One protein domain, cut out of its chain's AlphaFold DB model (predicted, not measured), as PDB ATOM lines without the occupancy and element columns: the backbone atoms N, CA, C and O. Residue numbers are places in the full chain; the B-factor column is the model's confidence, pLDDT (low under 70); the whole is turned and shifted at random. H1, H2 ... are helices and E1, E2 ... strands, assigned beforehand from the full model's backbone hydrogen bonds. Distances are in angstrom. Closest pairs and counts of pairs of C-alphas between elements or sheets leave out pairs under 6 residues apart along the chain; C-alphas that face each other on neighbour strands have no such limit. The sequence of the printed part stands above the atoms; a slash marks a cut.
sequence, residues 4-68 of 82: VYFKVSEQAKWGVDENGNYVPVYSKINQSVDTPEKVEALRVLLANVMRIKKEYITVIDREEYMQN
ATOM      1  N   VAL A   4     157.924 183.307 142.287       91.06
ATOM      2  CA  VAL A   4     157.978 182.259 141.260       91.06
ATOM      3  C   VAL A   4     159.075 181.284 141.633       91.06
ATOM      4  O   VAL A   4     160.212 181.701 141.853       91.06
ATOM      5  N   TYR A   5     158.735 180.001 141.698       92.56
ATOM      6  CA  TYR A   5     159.651 178.951 142.119       92.56
ATOM      7  C   TYR A   5     160.140 178.169 140.905       92.56
ATOM      8  O   TYR A   5     159.367 177.810 140.012       92.56
ATOM      9  N   PHE A   6     161.438 177.902 140.878       94.69
ATOM     10  CA  PHE A   6     162.111 177.198 139.802       94.69
ATOM     11  C   PHE A   6     162.919 176.034 140.357       94.69
ATOM     12  O   PHE A   6     163.596 176.157 141.376       94.69
ATOM     13  N   LYS A   7     162.905 174.936 139.611       96.31
ATOM     14  CA  LYS A   7     163.832 173.820 139.743       96.31
ATOM     15  C   LYS A   7     164.743 173.787 138.533       96.31
ATOM     16  O   LYS A   7     164.270 173.733 137.400       96.31
ATOM     17  N   VAL A   8     166.041 173.773 138.767       96.44
ATOM     18  CA  VAL A   8     167.067 173.565 137.749       96.44
ATOM     19  C   VAL A   8     167.550 172.127 137.872       96.44
ATOM     20  O   VAL A   8     168.037 171.733 138.923       96.44
ATOM     21  N   SER A   9     167.388 171.325 136.821       96.38
ATOM     22  CA  SER A   9     167.783 169.910 136.807       96.38
ATOM     23  C   SER A   9     169.297 169.734 136.953       96.38
ATOM     24  O   SER A   9     170.079 170.531 136.435       96.38
ATOM     25  N   GLU A  10     169.715 168.613 137.544       95.00
ATOM     26  CA  GLU A  10     171.108 168.169 137.618       95.00
ATOM     27  C   GLU A  10     171.806 168.097 136.244       95.00
ATOM     28  O   GLU A  10     173.024 168.256 136.149       95.00
ATOM     29  N   GLN A  11     171.051 167.945 135.146       95.00
ATOM     30  CA  GLN A  11     171.585 167.981 133.777       95.00
ATOM     31  C   GLN A  11     172.238 169.324 133.424       95.00
ATOM     32  O   GLN A  11     173.124 169.372 132.566       95.00
ATOM     33  N   ALA A  12     171.825 170.403 134.092       93.75
ATOM     34  CA  ALA A  12     172.428 171.723 133.974       93.75
ATOM     35  C   ALA A  12     173.820 171.806 134.623       93.75
ATOM     36  O   ALA A  12     174.532 172.779 134.379       93.75
ATOM     37  N   LYS A  13     174.207 170.800 135.424       94.38
ATOM     38  CA  LYS A  13     175.497 170.702 136.121       94.38
ATOM     39  C   LYS A  13     175.818 171.924 136.989       94.38
ATOM     40  O   LYS A  13     176.958 172.379 137.027       94.38
ATOM     41  N   TRP A  14     174.790 172.469 137.640       92.19
ATOM     42  CA  TRP A  14     174.877 173.703 138.425       92.19
ATOM     43  C   TRP A  14     174.988 173.444 139.930       92.19
ATOM     44  O   TRP A  14     175.820 174.056 140.590       92.19
ATOM     45  N   GLY A  15     174.176 172.530 140.466       90.50
ATOM     46  CA  GLY A  15     174.270 172.077 141.853       90.50
ATOM     47  C   GLY A  15     175.204 170.884 141.959       90.50
ATOM     48  O   GLY A  15     175.122 169.973 141.133       90.50
ATOM     49  N   VAL A  16     176.081 170.889 142.960       93.50
ATOM     50  CA  VAL A  16     176.987 169.782 143.275       93.50
ATOM     51  C   VAL A  16     176.891 169.510 144.773       93.50
ATOM     52  O   VAL A  16     176.996 170.446 145.561       93.50
ATOM     53  N   ASP A  17     176.656 168.256 145.152       92.44
ATOM     54  CA  ASP A  17     176.633 167.835 146.556       92.44
ATOM     55  C   ASP A  17     178.056 167.655 147.129       92.44
ATOM     56  O   ASP A  17     179.063 167.763 146.423       92.44
ATOM     57  N   GLU A  18     178.155 167.331 148.418       91.31
ATOM     58  CA  GLU A  18     179.436 167.082 149.099       91.31
ATOM     59  C   GLU A  18     180.235 165.909 148.502       91.31
ATOM     60  O   GLU A  18     181.450 165.816 148.684       91.31
ATOM     61  N   ASN A  19     179.568 165.018 147.765       94.81
ATOM     62  CA  ASN A  19     180.159 163.842 147.135       94.81
ATOM     63  C   ASN A  19     180.563 164.092 145.670       94.81
ATOM     64  O   ASN A  19     181.080 163.187 145.013       94.81
ATOM     65  N   GLY A  20     180.339 165.298 145.139       92.88
ATOM     66  CA  GLY A  20     180.632 165.643 143.750       92.88
ATOM     67  C   GLY A  20     179.560 165.210 142.742       92.88
ATOM     68  O   GLY A  20     179.803 165.286 141.534       92.88
ATOM     69  N   ASN A  21     178.391 164.754 143.194       95.88
ATOM     70  CA  ASN A  21     177.273 164.426 142.315       95.88
ATOM     71  C   ASN A  21     176.510 165.689 141.932       95.88
ATOM     72  O   ASN A  21     176.273 166.568 142.760       95.88
ATOM     73  N   TYR A  22     176.068 165.753 140.676       96.00
ATOM     74  CA  TYR A  22     175.177 166.821 140.252       96.00
ATOM     75  C   TYR A  22     173.788 166.619 140.847       96.00
ATOM     76  O   TYR A  22     173.204 165.543 140.716       96.00
ATOM     77  N   VAL A  23     173.259 167.677 141.451       94.31
ATOM     78  CA  VAL A  23     171.950 167.699 142.108       94.31
ATOM     79  C   VAL A  23     171.101 168.847 141.566       94.31
ATOM     80  O   VAL A  23     171.648 169.824 141.032       94.31
ATOM     81  N   PRO A  24     169.763 168.743 141.643       95.12
ATOM     82  CA  PRO A  24     168.897 169.848 141.274       95.12
ATOM     83  C   PRO A  24     169.122 171.061 142.186       95.12
ATOM     84  O   PRO A  24     169.412 170.920 143.369       95.12
ATOM     85  N   VAL A  25     168.953 172.256 141.623       94.12
ATOM     86  CA  VAL A  25     169.014 173.528 142.355       94.12
ATOM     87  C   VAL A  25     167.634 174.159 142.363       94.12
ATOM     88  O   VAL A  25     166.982 174.249 141.323       94.12
ATOM     89  N   TYR A  26     167.205 174.627 143.526       93.31
ATOM     90  CA  TYR A  26     165.920 175.281 143.715       93.31
ATOM     91  C   TYR A  26     166.148 176.781 143.889       93.31
ATOM     92  O   TYR A  26     167.081 177.202 144.567       93.31
ATOM     93  N   SER A  27     165.334 177.602 143.233       90.44
ATOM     94  CA  SER A  27     165.444 179.059 143.312       90.44
ATOM     95  C   SER A  27     164.064 179.704 143.324       90.44
ATOM     96  O   SER A  27     163.151 179.234 142.645       90.44
ATOM     97  N   LYS A  28     163.912 180.790 144.085       90.56
ATOM     98  CA  LYS A  28     162.712 181.630 144.100       90.56
ATOM     99  C   LYS A  28     163.057 183.027 143.590       90.56
ATOM    100  O   LYS A  28     164.081 183.594 143.958       90.56
ATOM    101  N   ILE A  29     162.190 183.600 142.762       88.88
ATOM    102  CA  ILE A  29     162.307 184.989 142.305       88.88
ATOM    103  C   ILE A  29     161.119 185.771 142.854       88.88
ATOM    104  O   ILE A  29     159.967 185.408 142.609       88.88
ATOM    105  N   ASN A  30     161.400 186.849 143.592       87.06
ATOM    106  CA  ASN A  30     160.379 187.784 144.054       87.06
ATOM    107  C   ASN A  30     159.960 188.700 142.896       87.06
ATOM    108  O   ASN A  30     160.538 189.766 142.686       87.06
ATOM    109  N   GLN A  31     158.991 188.259 142.097       79.38
ATOM    110  CA  GLN A  31     158.439 189.068 141.021       79.38
ATOM    111  C   GLN A  31     156.960 188.756 140.817       79.38
ATOM    112  O   GLN A  31     156.576 187.598 140.669       79.38
ATOM    113  N   SER A  32     156.137 189.807 140.725       76.38
ATOM    114  CA  SER A  32     154.738 189.658 140.315       76.38
ATOM    115  C   SER A  32     154.665 189.208 138.865       76.38
ATOM    116  O   SER A  32     154.880 189.988 137.930       76.38
ATOM    117  N   VAL A  33     154.378 187.925 138.688       78.88
ATOM    118  CA  VAL A  33     153.998 187.350 137.407       78.88
ATOM    119  C   VAL A  33     152.516 187.038 137.440       78.88
ATOM    120  O   VAL A  33     152.029 186.243 138.234       78.88
ATOM    121  N   ASP A  34     151.797 187.697 136.549       81.31
ATOM    122  CA  ASP A  34     150.340 187.589 136.466       81.31
ATOM    123  C   ASP A  34     149.926 186.883 135.164       81.31
ATOM    124  O   ASP A  34     148.744 186.659 134.915       81.31
ATOM    125  N   THR A  35     150.903 186.536 134.313       87.12
ATOM    126  CA  THR A  35     150.686 185.880 133.021       87.12
ATOM    127  C   THR A  35     151.727 184.785 132.758       87.12
ATOM    128  O   THR A  35     152.886 184.920 133.164       87.12
ATOM    129  N   PRO A  36     151.357 183.715 132.026       88.06
ATOM    130  CA  PRO A  36     152.291 182.652 131.644       88.06
ATOM    131  C   PRO A  36     153.445 183.157 130.762       88.06
ATOM    132  O   PRO A  36     154.547 182.621 130.820       88.06
ATOM    133  N   GLU A  37     153.234 184.221 129.985       92.06
ATOM    134  CA  GLU A  37     154.274 184.834 129.147       92.06
ATOM    135  C   GLU A  37     155.386 185.471 129.989       92.06
ATOM    136  O   GLU A  37     156.564 185.318 129.671       92.06
ATOM    137  N   LYS A  38     155.030 186.142 131.097       90.88
ATOM    138  CA  LYS A  38     156.011 186.694 132.042       90.88
ATOM    139  C   LYS A  38     156.798 185.584 132.745       90.88
ATOM    140  O   LYS A  38     158.003 185.725 132.935       90.88
ATOM    141  N   VAL A  39     156.136 184.475 133.085       90.88
ATOM    142  CA  VAL A  39     156.788 183.291 133.673       90.88
ATOM    143  C   VAL A  39     157.801 182.684 132.698       90.88
ATOM    144  O   VAL A  39     158.935 182.399 133.081       90.88
ATOM    145  N   GLU A  40     157.432 182.527 131.425       93.31
ATOM    146  CA  GLU A  40     158.351 182.004 130.409       93.31
ATOM    147  C   GLU A  40     159.511 182.978 130.141       93.31
ATOM    148  O   GLU A  40     160.656 182.546 130.016       93.31
ATOM    149  N   ALA A  41     159.261 184.292 130.127       93.19
ATOM    150  CA  ALA A  41     160.320 185.293 129.998       93.19
ATOM    151  C   ALA A  41     161.327 185.226 131.160       93.19
ATOM    152  O   ALA A  41     162.537 185.273 130.927       93.19
ATOM    153  N   LEU A  42     160.846 185.046 132.395       92.38
ATOM    154  CA  LEU A  42     161.691 184.818 133.568       92.38
ATOM    155  C   LEU A  42     162.530 183.550 133.443       92.38
ATOM    156  O   LEU A  42     163.728 183.570 133.715       92.38
ATOM    157  N   ARG A  43     161.921 182.453 132.992       93.81
ATOM    158  CA  ARG A  43     162.621 181.187 132.769       93.81
ATOM    159  C   ARG A  43     163.735 181.335 131.728       93.81
ATOM    160  O   ARG A  43     164.835 180.825 131.927       93.81
ATOM    161  N   VAL A  44     163.477 182.058 130.636       95.19
ATOM    162  CA  VAL A  44     164.486 182.367 129.609       95.19
ATOM    163  C   VAL A  44     165.597 183.254 130.173       95.19
ATOM    164  O   VAL A  44     166.773 182.999 129.914       95.19
ATOM    165  N   LEU A  45     165.252 184.272 130.965       93.94
ATOM    166  CA  LEU A  45     166.231 185.130 131.630       93.94
ATOM    167  C   LEU A  45     167.137 184.317 132.561       93.94
ATOM    168  O   LEU A  45     168.357 184.432 132.467       93.94
ATOM    169  N   LEU A  46     166.554 183.460 133.402       93.00
ATOM    170  CA  LEU A  46     167.292 182.598 134.321       93.00
ATOM    171  C   LEU A  46     168.240 181.661 133.559       93.00
ATOM    172  O   LEU A  46     169.419 181.573 133.896       93.00
ATOM    173  N   ALA A  47     167.765 181.049 132.470       95.44
ATOM    174  CA  ALA A  47     168.591 180.216 131.599       95.44
ATOM    175  C   ALA A  47     169.790 180.985 131.020       95.44
ATOM    176  O   ALA A  47     170.918 180.487 131.044       95.44
ATOM    177  N   ASN A  48     169.570 182.219 130.560       96.00
ATOM    178  CA  ASN A  48     170.625 183.073 130.014       96.00
ATOM    179  C   ASN A  48     171.657 183.480 131.076       96.00
ATOM    180  O   ASN A  48     172.857 183.422 130.808       96.00
ATOM    181  N   VAL A  49     171.206 183.860 132.277       93.25
ATOM    182  CA  VAL A  49     172.082 184.241 133.399       93.25
ATOM    183  C   VAL A  49     172.943 183.057 133.834       93.25
ATOM    184  O   VAL A  49     174.159 183.188 133.966       93.25
ATOM    185  N   MET A  50     172.331 181.883 133.978       92.62
ATOM    186  CA  MET A  50     173.014 180.652 134.380       92.62
ATOM    187  C   MET A  50     173.837 180.018 133.248       92.62
ATOM    188  O   MET A  50     174.618 179.103 133.507       92.62
ATOM    189  N   ARG A  51     173.684 180.508 132.007       95.06
ATOM    190  CA  ARG A  51     174.270 179.960 130.770       95.06
ATOM    191  C   ARG A  51     173.905 178.493 130.528       95.06
ATOM    192  O   ARG A  51     174.739 177.690 130.112       95.06
ATOM    193  N   ILE A  52     172.642 178.157 130.770       95.25
ATOM    194  CA  ILE A  52     172.084 176.815 130.592       95.25
ATOM    195  C   ILE A  52     170.934 176.832 129.588       95.25
ATOM    196  O   ILE A  52     170.444 177.879 129.170       95.25
ATOM    197  N   LYS A  53     170.487 175.644 129.191       95.81
ATOM    198  CA  LYS A  53     169.287 175.487 128.375       95.81
ATOM    199  C   LYS A  53     168.044 175.691 129.233       95.81
ATOM    200  O   LYS A  53     167.960 175.138 130.330       95.81
ATOM    201  N   LYS A  54     167.058 176.430 128.722       94.88
ATOM    202  CA  LYS A  54     165.796 176.675 129.440       94.88
ATOM    203  C   LYS A  54     165.035 175.386 129.744       94.88
ATOM    204  O   LYS A  54     164.301 175.324 130.722       94.88
ATOM    205  N   GLU A  55     165.236 174.349 128.931       96.44
ATOM    206  CA  GLU A  55     164.647 173.020 129.095       96.44
ATOM    207  C   GLU A  55     165.078 172.345 130.403       96.44
ATOM    208  O   GLU A  55     164.368 171.470 130.886       96.44
ATOM    209  N   TYR A  56     166.199 172.765 131.001       96.94
ATOM    210  CA  TYR A  56     166.638 172.282 132.312       96.94
ATOM    211  C   TYR A  56     165.982 173.011 133.482       96.94
ATOM    212  O   TYR A  56     166.207 172.625 134.623       96.94
ATOM    213  N   ILE A  57     165.197 174.054 133.220       96.56
ATOM    214  CA  ILE A  57     164.500 174.832 134.239       96.56
ATOM    215  C   ILE A  57     163.026 174.457 134.194       96.56
ATOM    216  O   ILE A  57     162.418 174.530 133.131       96.56
ATOM    217  N   THR A  58     162.433 174.125 135.329       96.31
ATOM    218  CA  THR A  58     161.006 173.831 135.472       96.31
ATOM    219  C   THR A  58     160.404 174.795 136.477       96.31
ATOM    220  O   THR A  58     161.014 175.073 137.507       96.31
ATOM    221  N   VAL A  59     159.221 175.322 136.174       94.12
ATOM    222  CA  VAL A  59     158.437 176.099 137.140       94.12
ATOM    223  C   VAL A  59     157.749 175.107 138.063       94.12
ATOM    224  O   VAL A  59     157.072 174.202 137.578       94.12
ATOM    225  N   ILE A  60     157.944 175.275 139.363       94.44
ATOM    226  CA  ILE A  60     157.384 174.409 140.402       94.44
ATOM    227  C   ILE A  60     156.454 175.223 141.301       94.44
ATOM    228  O   ILE A  60     156.431 176.456 141.243       94.44
ATOM    229  N   ASP A  61     155.673 174.539 142.128       91.50
ATOM    230  CA  ASP A  61     154.889 175.201 143.164       91.50
ATOM    231  C   ASP A  61     155.705 175.422 144.453       91.50
ATOM    232  O   ASP A  61     156.851 174.988 144.603       91.50
ATOM    233  N   ARG A  62     155.102 176.163 145.389       90.31
ATOM    234  CA  ARG A  62     155.705 176.480 146.688       90.31
ATOM    235  C   ARG A  62     155.938 175.230 147.537       90.31
ATOM    236  O   ARG A  62     156.882 175.218 148.317       90.31
ATOM    237  N   GLU A  63     155.066 174.234 147.436       91.06
ATOM    238  CA  GLU A  63     155.145 173.027 148.256       91.06
ATOM    239  C   GLU A  63     156.344 172.176 147.829       91.06
ATOM    240  O   GLU A  63     157.151 171.810 148.682       91.06
ATOM    241  N   GLU A  64     156.541 171.966 146.521       92.94
ATOM    242  CA  GLU A  64     157.736 171.292 145.999       92.94
ATOM    243  C   GLU A  64     159.006 172.056 146.388       92.94
ATOM    244  O   GLU A  64     159.984 171.441 146.810       92.94
ATOM    245  N   TYR A  65     159.002 173.389 146.301       91.81
ATOM    246  CA  TYR A  65     160.153 174.189 146.724       91.81
ATOM    247  C   TYR A  65     160.497 173.961 148.203       91.81
ATOM    248  O   TYR A  65     161.636 173.648 148.529       91.81
ATOM    249  N   MET A  66     159.508 174.071 149.094       89.62
ATOM    250  CA  MET A  66     159.705 173.946 150.543       89.62
ATOM    251  C   MET A  66     160.126 172.547 150.983       89.62
ATOM    252  O   MET A  66     160.837 172.406 151.967       89.62
ATOM    253  N   GLN A  67     159.714 171.506 150.263       90.56
ATOM    254  CA  GLN A  67     160.128 170.135 150.569       90.56
ATOM    255  C   GLN A  67     161.591 169.845 150.207       90.56
ATOM    256  O   GLN A  67     162.137 168.851 150.678       90.56
ATOM    257  N   ASN A  68     162.202 170.651 149.332       88.56
ATOM    258  CA  ASN A  68     163.530 170.380 148.768       88.56
ATOM    259  C   ASN A  68     164.588 171.430 149.133       88.56
ATOM    260  O   ASN A  68     165.745 171.288 148.740       88.56
TER     261      ASN A  68
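AT A GLANCE: This is residues 4 to 68 of the 82 residues of an uncharacterized protein of Caldicellulosiruptor bescii (strain ATCC BAA-1888 / DSM 6725 / Z-1320) (UniProt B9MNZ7). A small twisted sheet of three strands is sandwiched between two helices, the long H1 over one face and the short H2 over the other, while the long loop of residues 9 to 24 between E1 and E2 reaches out to one end of the longest axis. The printed part has 65 residues, with named elements in the order E1, E2, H1, E3, H2. The sheet's order is E2, E1, E3, all antiparallel, and the class is mixed, helices and strands. The whole is compact, with a radius of gyration of the C-alphas of 12.0 A, yet elongated in outline, spanning 40 by 26 by 16 A.

IN THESE COORDINATES: Find C-alpha 4 at (157.978, 182.259, 141.260); from there strand E1 runs through residues 4 to 8, 13.1 A from first to last C-alpha. Go on to strand E2, residues 25 to 30, 16.8 A long. Helix H1, residues 36 to 50, begins at C-alpha 36, (152.291, 182.652, 131.644), and is 21.0 A long. Strand E3, residues 57 to 60, measures 9.4 A. Helix H2, residues 62 to 68, measures 10.1 A and ends at C-alpha 68, (163.530, 170.380, 148.768).

HOW THE PARTS SIT: Look first at E1, the inner strand. E1 and E2 form a hairpin, antiparallel at 159 degrees, with N 6 and O 27 within hydrogen-bond range at 2.8 A. On the other side of E1, E3 is antiparallel at 136 degrees, with N 58 and O 7 at 2.8 A. The sheet is only just strongly twisted, its C-alphas lying up to 4.0 A off the best plane. The architecture is three layers, helices on both faces of a sheet: H1 and H2 are on opposite faces, each at a height over the sheet of 9.1 A, and they are apart. H1 is over E1 and, only just, with 3 C-alphas, over E3; it runs slantwise to the strands, at 43 degrees to E1 on the local plane. The closest C-alphas of H1 and E3 are those of Arg 43 and Ile 57, 6.8 A apart. H2 is over E1 and, only just, with 3 C-alphas, over E2; it runs only just slantwise, at 32 degrees to E1 on the local plane. The closest C-alphas of H2 and E1 are those of Tyr 5 and Arg 62, 6.5 A apart. E2, H1 and E3 make a split strand-helix-strand unit, two strands running the same way with E1 between them, and its crossover is right-handed. In H1 and H2 every O i to N i+4 pair is within hydrogen-bond range.

THE WHOLE: The two C-alphas farthest apart are those of Asn 19 and Asp 34, 39.6 A. The link from E1 to E2 is long, and within it residues 15 to 16 pair antiparallel with residues 22 to 23. The printed part has no cut, its mean pLDDT is 92.3, and no printed residue is under 70.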